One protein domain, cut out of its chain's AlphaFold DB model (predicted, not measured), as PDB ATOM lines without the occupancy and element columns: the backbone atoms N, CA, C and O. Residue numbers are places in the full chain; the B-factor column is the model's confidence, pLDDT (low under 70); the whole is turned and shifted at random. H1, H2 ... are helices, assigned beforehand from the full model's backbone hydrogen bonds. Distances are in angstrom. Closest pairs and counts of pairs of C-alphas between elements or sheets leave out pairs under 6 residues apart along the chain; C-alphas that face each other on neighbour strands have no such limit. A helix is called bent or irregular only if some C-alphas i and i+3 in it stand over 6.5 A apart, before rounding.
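AT A GLANCE: This is residues 270 to 340 of the 340 residues of an uncharacterized protein of Gonapodya prolifera (strain JEL478) (UniProt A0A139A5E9). Helix H2 runs through the middle; H3 folds back from its end as a hairpin, H4 crosses it, short H1 makes a corner at its start, and short H5 packs on its side. The 71 printed residues, all-helix in class, have five named helices, H1 to H5 in order, and no named strand. The whole is compact, radius of gyration of the C-alphas 11.8 A, spanning 32 by 27 by 18 A.

IN THESE COORDINATES: H1, residues 274 to 277, 5.0 A, begins at C-alpha (353.281, 250.658, 319.422). H2 is 279 to 293, 21.2 A, neither bent nor irregular, but only just: C-alphas 283 and 286 are 6.4 A apart. H3 is 297 to 306, 14.5 A; H4 is 309 to 319, 15.4 A. H5, 329 to 332, 5.2 A, ends at C-alpha (364.476, 269.417, 327.717).

HOW THE PARTS SIT: H1 and hub H2 touch only at the corner, closest C-alphas Phe 275 and Leu 281, 4.9 A. Through residues 289 to 293 alone, H2 touches H3, Phe 293 to Asn 299, C-alphas 4.8 A, a steep tilt of 38 degrees, opposite ways. Through 282 to 286 alone, H2 only just touches H4 with 3 pairs of C-alphas within 8 A, closest Phe 286 and Phe 312, 6.9 A, a steep tilt of 59 degrees. Every O i to N i+4 pair is within hydrogen-bond range in H3 and H4, 9 of 11 in H2; H1 and H5 are too short for one.

THE WHOLE: The printed part has no cut and no long link; residues 320 to 340 are under pLDDT 70.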
ATOM      1  N   GLU A 270     347.319 259.748 315.725       94.31
ATOM      2  CA  GLU A 270     346.831 258.541 315.055       94.31
ATOM      3  C   GLU A 270     347.915 257.467 314.883       94.31
ATOM      4  O   GLU A 270     347.621 256.391 314.358       94.31
ATOM      5  N   LEU A 271     349.172 257.738 315.275       95.50
ATOM      6  CA  LEU A 271     350.269 256.778 315.131       95.50
ATOM      7  C   LEU A 271     349.931 255.425 315.781       95.50
ATOM      8  O   LEU A 271     349.212 255.366 316.785       95.50
ATOM      9  N   PRO A 272     350.473 254.317 315.246       93.38
ATOM     10  CA  PRO A 272     350.198 252.978 315.744       93.38
ATOM     11  C   PRO A 272     350.381 252.833 317.253       93.38
ATOM     12  O   PRO A 272     351.308 253.391 317.839       93.38
ATOM     13  N   PHE A 273     349.566 251.970 317.871       91.50
ATOM     14  CA  PHE A 273     349.575 251.732 319.322       91.50
ATOM     15  C   PHE A 273     350.958 251.363 319.890       91.50
ATOM     16  O   PHE A 273     351.219 251.543 321.082       91.50
ATOM     17  N   ARG A 274     351.883 250.883 319.049       91.44
ATOM     18  CA  ARG A 274     353.281 250.658 319.422       91.44
ATOM     19  C   ARG A 274     353.952 251.914 319.994       91.44
ATOM     20  O   ARG A 274     354.650 251.793 320.995       91.44
ATOM     21  N   PHE A 275     353.666 253.106 319.461       93.06
ATOM     22  CA  PHE A 275     354.196 254.380 319.976       93.06
ATOM     23  C   PHE A 275     353.694 254.722 321.385       93.06
ATOM     24  O   PHE A 275     354.353 255.456 322.113       93.06
ATOM     25  N   LEU A 276     352.556 254.155 321.796       92.12
ATOM     26  CA  LEU A 276     352.002 254.321 323.140       92.12
ATOM     27  C   LEU A 276     352.459 253.218 324.111       92.12
ATOM     28  O   LEU A 276     352.388 253.410 325.327       92.12
ATOM     29  N   SER A 277     352.873 252.053 323.602       90.12
ATOM     30  CA  SER A 277     353.088 250.841 324.404       90.12
ATOM     31  C   SER A 277     354.547 250.403 324.531       90.12
ATOM     32  O   SER A 277     354.925 249.964 325.620       90.12
ATOM     33  N   ASP A 278     355.373 250.537 323.486       89.94
ATOM     34  CA  ASP A 278     356.822 250.303 323.578       89.94
ATOM     35  C   ASP A 278     357.453 251.450 324.384       89.94
ATOM     36  O   ASP A 278     357.349 252.607 323.968       89.94
ATOM     37  N   PRO A 279     358.122 251.176 325.524       88.44
ATOM     38  CA  PRO A 279     358.726 252.216 326.350       88.44
ATOM     39  C   PRO A 279     359.668 253.153 325.587       88.44
ATOM     40  O   PRO A 279     359.681 254.343 325.878       88.44
ATOM     41  N   ARG A 280     360.418 252.638 324.603       88.38
ATOM     42  CA  ARG A 280     361.398 253.427 323.839       88.38
ATOM     43  C   ARG A 280     360.714 254.463 322.952       88.38
ATOM     44  O   ARG A 280     361.159 255.602 322.894       88.38
ATOM     45  N   LEU A 281     359.624 254.074 322.291       91.12
ATOM     46  CA  LEU A 281     358.848 254.975 321.438       91.12
ATOM     47  C   LEU A 281     357.968 255.909 322.273       91.12
ATOM     48  O   LEU A 281     357.847 257.086 321.946       91.12
ATOM     49  N   ALA A 282     357.417 255.423 323.388       91.44
ATOM     50  CA  ALA A 282     356.651 256.239 324.329       91.44
ATOM     51  C   ALA A 282     357.490 257.393 324.908       91.44
ATOM     52  O   ALA A 282     356.979 258.501 325.067       91.44
ATOM     53  N   ASP A 283     358.784 257.152 325.158       89.00
ATOM     54  CA  ASP A 283     359.756 258.158 325.612       89.00
ATOM     55  C   ASP A 283     360.090 259.239 324.570       89.00
ATOM     56  O   ASP A 283     360.804 260.191 324.880       89.00
ATOM     57  N   ILE A 284     359.551 259.125 323.357       91.06
ATOM     58  CA  ILE A 284     359.625 260.139 322.301       91.06
ATOM     59  C   ILE A 284     358.229 260.715 322.036       91.06
ATOM     60  O   ILE A 284     358.040 261.930 321.968       91.06
ATOM     61  N   PHE A 285     357.229 259.842 321.934       94.25
ATOM     62  CA  PHE A 285     355.858 260.168 321.564       94.25
ATOM     63  C   PHE A 285     355.172 261.126 322.544       94.25
ATOM     64  O   PHE A 285     354.717 262.199 322.138       94.25
ATOM     65  N   PHE A 286     355.113 260.774 323.835       92.88
ATOM     66  CA  PHE A 286     354.445 261.620 324.831       92.88
ATOM     67  C   PHE A 286     355.133 262.980 324.971       92.88
ATOM     68  O   PHE A 286     354.431 263.987 324.875       92.88
ATOM     69  N   PRO A 287     356.472 263.052 325.089       91.00
ATOM     70  CA  PRO A 287     357.200 264.313 325.030       91.00
ATOM     71  C   PRO A 287     356.855 265.209 323.849       91.00
ATOM     72  O   PRO A 287     356.629 266.403 324.026       91.00
ATOM     73  N   THR A 288     356.783 264.624 322.655       93.38
ATOM     74  CA  THR A 288     356.490 265.349 321.417       93.38
ATOM     75  C   THR A 288     355.092 265.952 321.443       93.38
ATOM     76  O   THR A 288     354.926 267.140 321.166       93.38
ATOM     77  N   LEU A 289     354.078 265.166 321.826       94.56
ATOM     78  CA  LEU A 289     352.710 265.672 321.960       94.56
ATOM     79  C   LEU A 289     352.638 266.787 322.998       94.56
ATOM     80  O   LEU A 289     352.074 267.846 322.734       94.56
ATOM     81  N   MET A 290     353.249 266.553 324.155       91.50
ATOM     82  CA  MET A 290     353.275 267.498 325.255       91.50
ATOM     83  C   MET A 290     353.941 268.823 324.845       91.50
ATOM     84  O   MET A 290     353.391 269.879 325.138       91.50
ATOM     85  N   ALA A 291     355.034 268.798 324.078       91.81
ATOM     86  CA  ALA A 291     355.633 269.991 323.472       91.81
ATOM     87  C   ALA A 291     354.672 270.740 322.541       91.81
ATOM     88  O   ALA A 291     354.585 271.969 322.581       91.81
ATOM     89  N   GLY A 292     353.919 269.980 321.745       92.50
ATOM     90  CA  GLY A 292     352.953 270.497 320.788       92.50
ATOM     91  C   GLY A 292     351.755 271.193 321.431       92.50
ATOM     92  O   GLY A 292     351.229 272.133 320.837       92.50
ATOM     93  N   PHE A 293     351.317 270.772 322.623       92.94
ATOM     94  CA  PHE A 293     350.155 271.366 323.300       92.94
ATOM     95  C   PHE A 293     350.465 272.173 324.564       92.94
ATOM     96  O   PHE A 293     349.544 272.762 325.135       92.94
ATOM     97  N   LEU A 294     351.718 272.219 325.026       88.56
ATOM     98  CA  LEU A 294     352.082 272.943 326.243       88.56
ATOM     99  C   LEU A 294     351.664 274.414 326.142       88.56
ATOM    100  O   LEU A 294     352.101 275.119 325.238       88.56
ATOM    101  N   ASN A 295     350.826 274.862 327.083       88.75
ATOM    102  CA  ASN A 295     350.216 276.198 327.109       88.75
ATOM    103  C   ASN A 295     349.378 276.562 325.863       88.75
ATOM    104  O   ASN A 295     349.038 277.725 325.660       88.75
ATOM    105  N   ASN A 296     348.960 275.569 325.072       93.56
ATOM    106  CA  ASN A 296     348.158 275.747 323.867       93.56
ATOM    107  C   ASN A 296     346.844 274.969 323.963       93.56
ATOM    108  O   ASN A 296     346.777 273.771 323.687       93.56
ATOM    109  N   VAL A 297     345.777 275.679 324.334       93.69
ATOM    110  CA  VAL A 297     344.447 275.095 324.565       93.69
ATOM    111  C   VAL A 297     343.881 274.422 323.312       93.69
ATOM    112  O   VAL A 297     343.270 273.362 323.417       93.69
ATOM    113  N   GLU A 298     344.095 274.994 322.125       95.25
ATOM    114  CA  GLU A 298     343.565 274.422 320.879       95.25
ATOM    115  C   GLU A 298     344.271 273.112 320.522       95.25
ATOM    116  O   GLU A 298     343.616 272.115 320.213       95.25
ATOM    117  N   ASN A 299     345.598 273.074 320.645       95.88
ATOM    118  CA  ASN A 299     346.352 271.843 320.433       95.88
ATOM    119  C   ASN A 299     346.035 270.800 321.515       95.88
ATOM    120  O   ASN A 299     345.898 269.621 321.191       95.88
ATOM    121  N   LYS A 300     345.828 271.217 322.776       94.62
ATOM    122  CA  LYS A 300     345.420 270.319 323.872       94.62
ATOM    123  C   LYS A 300     344.096 269.630 323.544       94.62
ATOM    124  O   LYS A 300     344.018 268.413 323.656       94.62
ATOM    125  N   ARG A 301     343.100 270.366 323.031       95.25
ATOM    126  CA  ARG A 301     341.814 269.788 322.593       95.25
ATOM    127  C   ARG A 301     341.977 268.741 321.495       95.25
ATOM    128  O   ARG A 301     341.321 267.705 321.552       95.25
ATOM    129  N   ILE A 302     342.837 268.995 320.503       95.31
ATOM    130  CA  ILE A 302     343.112 268.022 319.435       95.31
ATOM    131  C   ILE A 302     343.708 266.746 320.033       95.31
ATOM    132  O   ILE A 302     343.257 265.652 319.702       95.31
ATOM    133  N   VAL A 303     344.685 266.867 320.931       95.06
ATOM    134  CA  VAL A 303     345.323 265.700 321.551       95.06
ATOM    135  C   VAL A 303     344.345 264.932 322.436       95.06
ATOM    136  O   VAL A 303     344.243 263.720 322.294       95.06
ATOM    137  N   GLU A 304     343.568 265.607 323.283       94.25
ATOM    138  CA  GLU A 304     342.577 264.970 324.165       94.25
ATOM    139  C   GLU A 304     341.452 264.261 323.397       94.25
ATOM    140  O   GLU A 304     340.915 263.261 323.876       94.25
ATOM    141  N   ALA A 305     341.113 264.744 322.199       94.31
ATOM    142  CA  ALA A 305     340.134 264.098 321.331       94.31
ATOM    143  C   ALA A 305     340.641 262.780 320.717       94.31
ATOM    144  O   ALA A 305     339.823 261.939 320.348       94.31
ATOM    145  N   ASN A 306     341.962 262.591 320.608       93.69
ATOM    146  CA  ASN A 306     342.566 261.444 319.918       93.69
ATOM    147  C   ASN A 306     343.333 260.491 320.853       93.69
ATOM    148  O   ASN A 306     343.413 259.294 320.586       93.69
ATOM    149  N   VAL A 307     343.877 260.988 321.967       93.44
ATOM    150  CA  VAL A 307     344.686 260.220 322.922       93.44
ATOM    151  C   VAL A 307     344.134 260.405 324.331       93.44
ATOM    152  O   VAL A 307     344.041 261.516 324.848       93.44
ATOM    153  N   SER A 308     343.807 259.293 324.998       93.25
ATOM    154  CA  SER A 308     343.264 259.336 326.360       93.25
ATOM    155  C   SER A 308     344.253 259.978 327.353       93.25
ATOM    156  O   SER A 308     345.396 259.513 327.447       93.25
ATOM    157  N   PRO A 309     343.811 260.937 328.194       89.56
ATOM    158  CA  PRO A 309     344.631 261.528 329.258       89.56
ATOM    159  C   PRO A 309     345.252 260.500 330.220       89.56
ATOM    160  O   PRO A 309     346.318 260.732 330.791       89.56
ATOM    161  N   LEU A 310     344.631 259.323 330.367       91.38
ATOM    162  CA  LEU A 310     345.146 258.230 331.198       91.38
ATOM    163  C   LEU A 310     346.513 257.718 330.724       91.38
ATOM    164  O   LEU A 310     347.304 257.245 331.544       91.38
ATOM    165  N   PHE A 311     346.810 257.791 329.423       91.69
ATOM    166  CA  PHE A 311     348.119 257.401 328.902       91.69
ATOM    167  C   PHE A 311     349.214 258.366 329.358       91.69
ATOM    168  O   PHE A 311     350.252 257.910 329.834       91.69
ATOM    169  N   PHE A 312     348.946 259.675 329.326       89.44
ATOM    170  CA  PHE A 312     349.860 260.697 329.836       89.44
ATOM    171  C   PHE A 312     350.101 260.535 331.338       89.44
ATOM    172  O   PHE A 312     351.246 260.524 331.778       89.44
ATOM    173  N   GLN A 313     349.048 260.310 332.128       87.75
ATOM    174  CA  GLN A 313     349.184 260.071 333.571       87.75
ATOM    175  C   GLN A 313     350.060 258.846 333.871       87.75
ATOM    176  O   GLN A 313     350.963 258.909 334.705       87.75
ATOM    177  N   LYS A 314     349.837 257.731 333.159       89.44
ATOM    178  CA  LYS A 314     350.662 256.517 333.292       89.44
ATOM    179  C   LYS A 314     352.112 256.760 332.880       89.44
ATOM    180  O   LYS A 314     353.015 256.234 333.532       89.44
ATOM    181  N   TYR A 315     352.331 257.515 331.806       87.94
ATOM    182  CA  TYR A 315     353.663 257.884 331.340       87.94
ATOM    183  C   TYR A 315     354.401 258.721 332.393       87.94
ATOM    184  O   TYR A 315     355.489 258.342 332.827       87.94
ATOM    185  N   LEU A 316     353.768 259.783 332.895       84.19
ATOM    186  CA  LEU A 316     354.340 260.684 333.896       84.19
ATOM    187  C   LEU A 316     354.642 259.981 335.223       84.19
ATOM    188  O   LEU A 316     355.720 260.172 335.783       84.19
ATOM    189  N   ALA A 317     353.752 259.103 335.693       84.19
ATOM    190  CA  ALA A 317     353.990 258.314 336.904       84.19
ATOM    191  C   ALA A 317     355.231 257.410 336.783       84.19
ATOM    192  O   ALA A 317     355.969 257.225 337.751       84.19
ATOM    193  N   LYS A 318     355.494 256.859 335.590       81.12
ATOM    194  CA  LYS A 318     356.707 256.073 335.318       81.12
ATOM    195  C   LYS A 318     357.946 256.957 335.188       81.12
ATOM    196  O   LYS A 318     358.991 256.604 335.731       81.12
ATOM    197  N   ALA A 319     357.832 258.084 334.487       72.62
ATOM    198  CA  ALA A 319     358.930 259.024 334.271       72.62
ATOM    199  C   ALA A 319     359.420 259.655 335.583       72.62
ATOM    200  O   ALA A 319     360.619 259.849 335.757       72.62
ATOM    201  N   HIS A 320     358.515 259.894 336.541       63.34
ATOM    202  CA  HIS A 320     358.846 260.448 337.856       63.34
ATOM    203  C   HIS A 320     359.911 259.630 338.609       63.34
ATOM    204  O   HIS A 320     360.743 260.200 339.312       63.34
ATOM    205  N   ASN A 321     359.935 258.310 338.398       61.66
ATOM    206  CA  ASN A 321     360.836 257.374 339.073       61.66
ATOM    207  C   ASN A 321     362.204 257.196 338.383       61.66
ATOM    208  O   ASN A 321     362.998 256.365 338.822       61.66
ATOM    209  N   ARG A 322     362.489 257.921 337.291       66.12
ATOM    210  CA  ARG A 322     363.755 257.819 336.543       66.12
ATOM    211  C   ARG A 322     364.721 258.951 336.918       66.12
ATOM    212  O   ARG A 322     364.285 260.072 337.183       66.12
ATOM    213  N   VAL A 323     366.020 258.633 336.947       54.88
ATOM    214  CA  VAL A 323     367.126 259.595 337.108       54.88
ATOM    215  C   VAL A 323     367.451 260.182 335.737       54.88
ATOM    216  O   VAL A 323     367.647 259.438 334.776       54.88
ATOM    217  N   ASP A 324     367.471 261.508 335.646       53.78
ATOM    218  CA  ASP A 324     367.476 262.223 334.371       53.78
ATOM    219  C   ASP A 324     368.898 262.378 333.818       53.78
ATOM    220  O   ASP A 324     369.784 262.912 334.485       53.78
ATOM    221  N   ALA A 325     369.117 261.921 332.582       51.16
ATOM    222  CA  ALA A 325     370.340 262.199 331.833       51.16
ATOM    223  C   ALA A 325     370.201 263.508 331.033       51.16
ATOM    224  O   ALA A 325     369.107 263.871 330.587       51.16
ATOM    225  N   VAL A 326     371.321 264.205 330.825       43.62
ATOM    226  CA  VAL A 326     371.404 265.396 329.964       43.62
ATOM    227  C   VAL A 326     370.952 265.020 328.548       43.62
ATOM    228  O   VAL A 326     371.377 264.002 328.012       43.62
ATOM    229  N   GLY A 327     370.041 265.802 327.965       47.41
ATOM    230  CA  GLY A 327     369.476 265.527 326.639       47.41
ATOM    231  C   GLY A 327     368.255 264.593 326.610       47.41
ATOM    232  O   GLY A 327     367.745 264.332 325.526       47.41
ATOM    233  N   THR A 328     367.742 264.131 327.756       51.22
ATOM    234  CA  THR A 328     366.456 263.400 327.842       51.22
ATOM    235  C   THR A 328     365.250 264.346 327.926       51.22
ATOM    236  O   THR A 328     365.413 265.549 328.132       51.22
ATOM    237  N   PHE A 329     364.028 263.807 327.812       49.69
ATOM    238  CA  PHE A 329     362.768 264.544 328.000       49.69
ATOM    239  C   PHE A 329     362.775 265.449 329.239       49.69
ATOM    240  O   PHE A 329     362.426 266.619 329.143       49.69
ATOM    241  N   ASN A 330     363.261 264.956 330.379       48.62
ATOM    242  CA  ASN A 330     363.313 265.741 331.613       48.62
ATOM    243  C   ASN A 330     364.417 266.815 331.620       48.62
ATOM    244  O   ASN A 330     364.291 267.803 332.338       48.62
ATOM    245  N   GLY A 331     365.469 266.660 330.806       51.44
ATOM    246  CA  GLY A 331     366.469 267.706 330.572       51.44
ATOM    247  C   GLY A 331     365.991 268.805 329.614       51.44
ATOM    248  O   GLY A 331     366.466 269.930 329.699       51.44
ATOM    249  N   ARG A 332     365.042 268.489 328.719       51.81
ATOM    250  CA  ARG A 332     364.476 269.417 327.717       51.81
ATOM    251  C   ARG A 332     363.165 270.071 328.172       51.81
ATOM    252  O   ARG A 332     362.837 271.161 327.720       51.81
ATOM    253  N   PHE A 333     362.436 269.435 329.089       57.91
ATOM    254  CA  PHE A 333     361.146 269.892 329.591       57.91
ATOM    255  C   PHE A 333     361.061 269.744 331.122       57.91
ATOM    256  O   PHE A 333     360.688 268.676 331.622       57.91
ATOM    257  N   PRO A 334     361.387 270.796 331.894       50.09
ATOM    258  CA  PRO A 334     361.432 270.724 333.350       50.09
ATOM    259  C   PRO A 334     360.089 270.295 333.949       50.09
ATOM    260  O   PRO A 334     359.043 270.857 333.627       50.09
ATOM    261  N   ARG A 335     360.127 269.324 334.872       52.59
ATOM    262  CA  ARG A 335     358.944 268.703 335.505       52.59
ATOM    263  C   ARG A 335     357.935 269.710 336.089       52.59
ATOM    264  O   ARG A 335     356.746 269.417 336.117       52.59
ATOM    265  N   GLY A 336     358.400 270.885 336.522       52.81
ATOM    266  CA  GLY A 336     357.570 271.949 337.102       52.81
ATOM    267  C   GLY A 336     356.633 272.660 336.120       52.81
ATOM    268  O   GLY A 336     355.759 273.396 336.558       52.81
ATOM    269  N   SER A 337     356.784 272.434 334.813       46.16
ATOM    270  CA  SER A 337     355.956 273.064 333.776       46.16
ATOM    271  C   SER A 337     354.731 272.231 333.371       46.16
ATOM    272  O   SER A 337     353.991 272.638 332.479       46.16
ATOM    273  N   TRP A 338     354.523 271.059 333.985       54.50
ATOM    274  CA  TRP A 338     353.553 270.046 333.545       54.50
ATOM    275  C   TRP A 338     352.414 269.791 334.539       54.50
ATOM    276  O   TRP A 338     351.969 268.651 334.686       54.50
ATOM    277  N   GLU A 339     351.925 270.823 335.228       44.31
ATOM    278  CA  GLU A 339     350.622 270.717 335.894       44.31
ATOM    279  C   GLU A 339     349.541 270.575 334.803       44.31
ATOM    280  O   GLU A 339     349.141 271.553 334.172       44.31
ATOM    281  N   ILE A 340     349.167 269.326 334.493       48.59
ATOM    282  CA  ILE A 340     348.146 268.971 333.488       48.59
ATOM    283  C   ILE A 340     346.740 269.215 334.017       48.59
ATOM    284  O   ILE A 340     346.464 268.759 335.151       48.59
TER     285      ILE A 340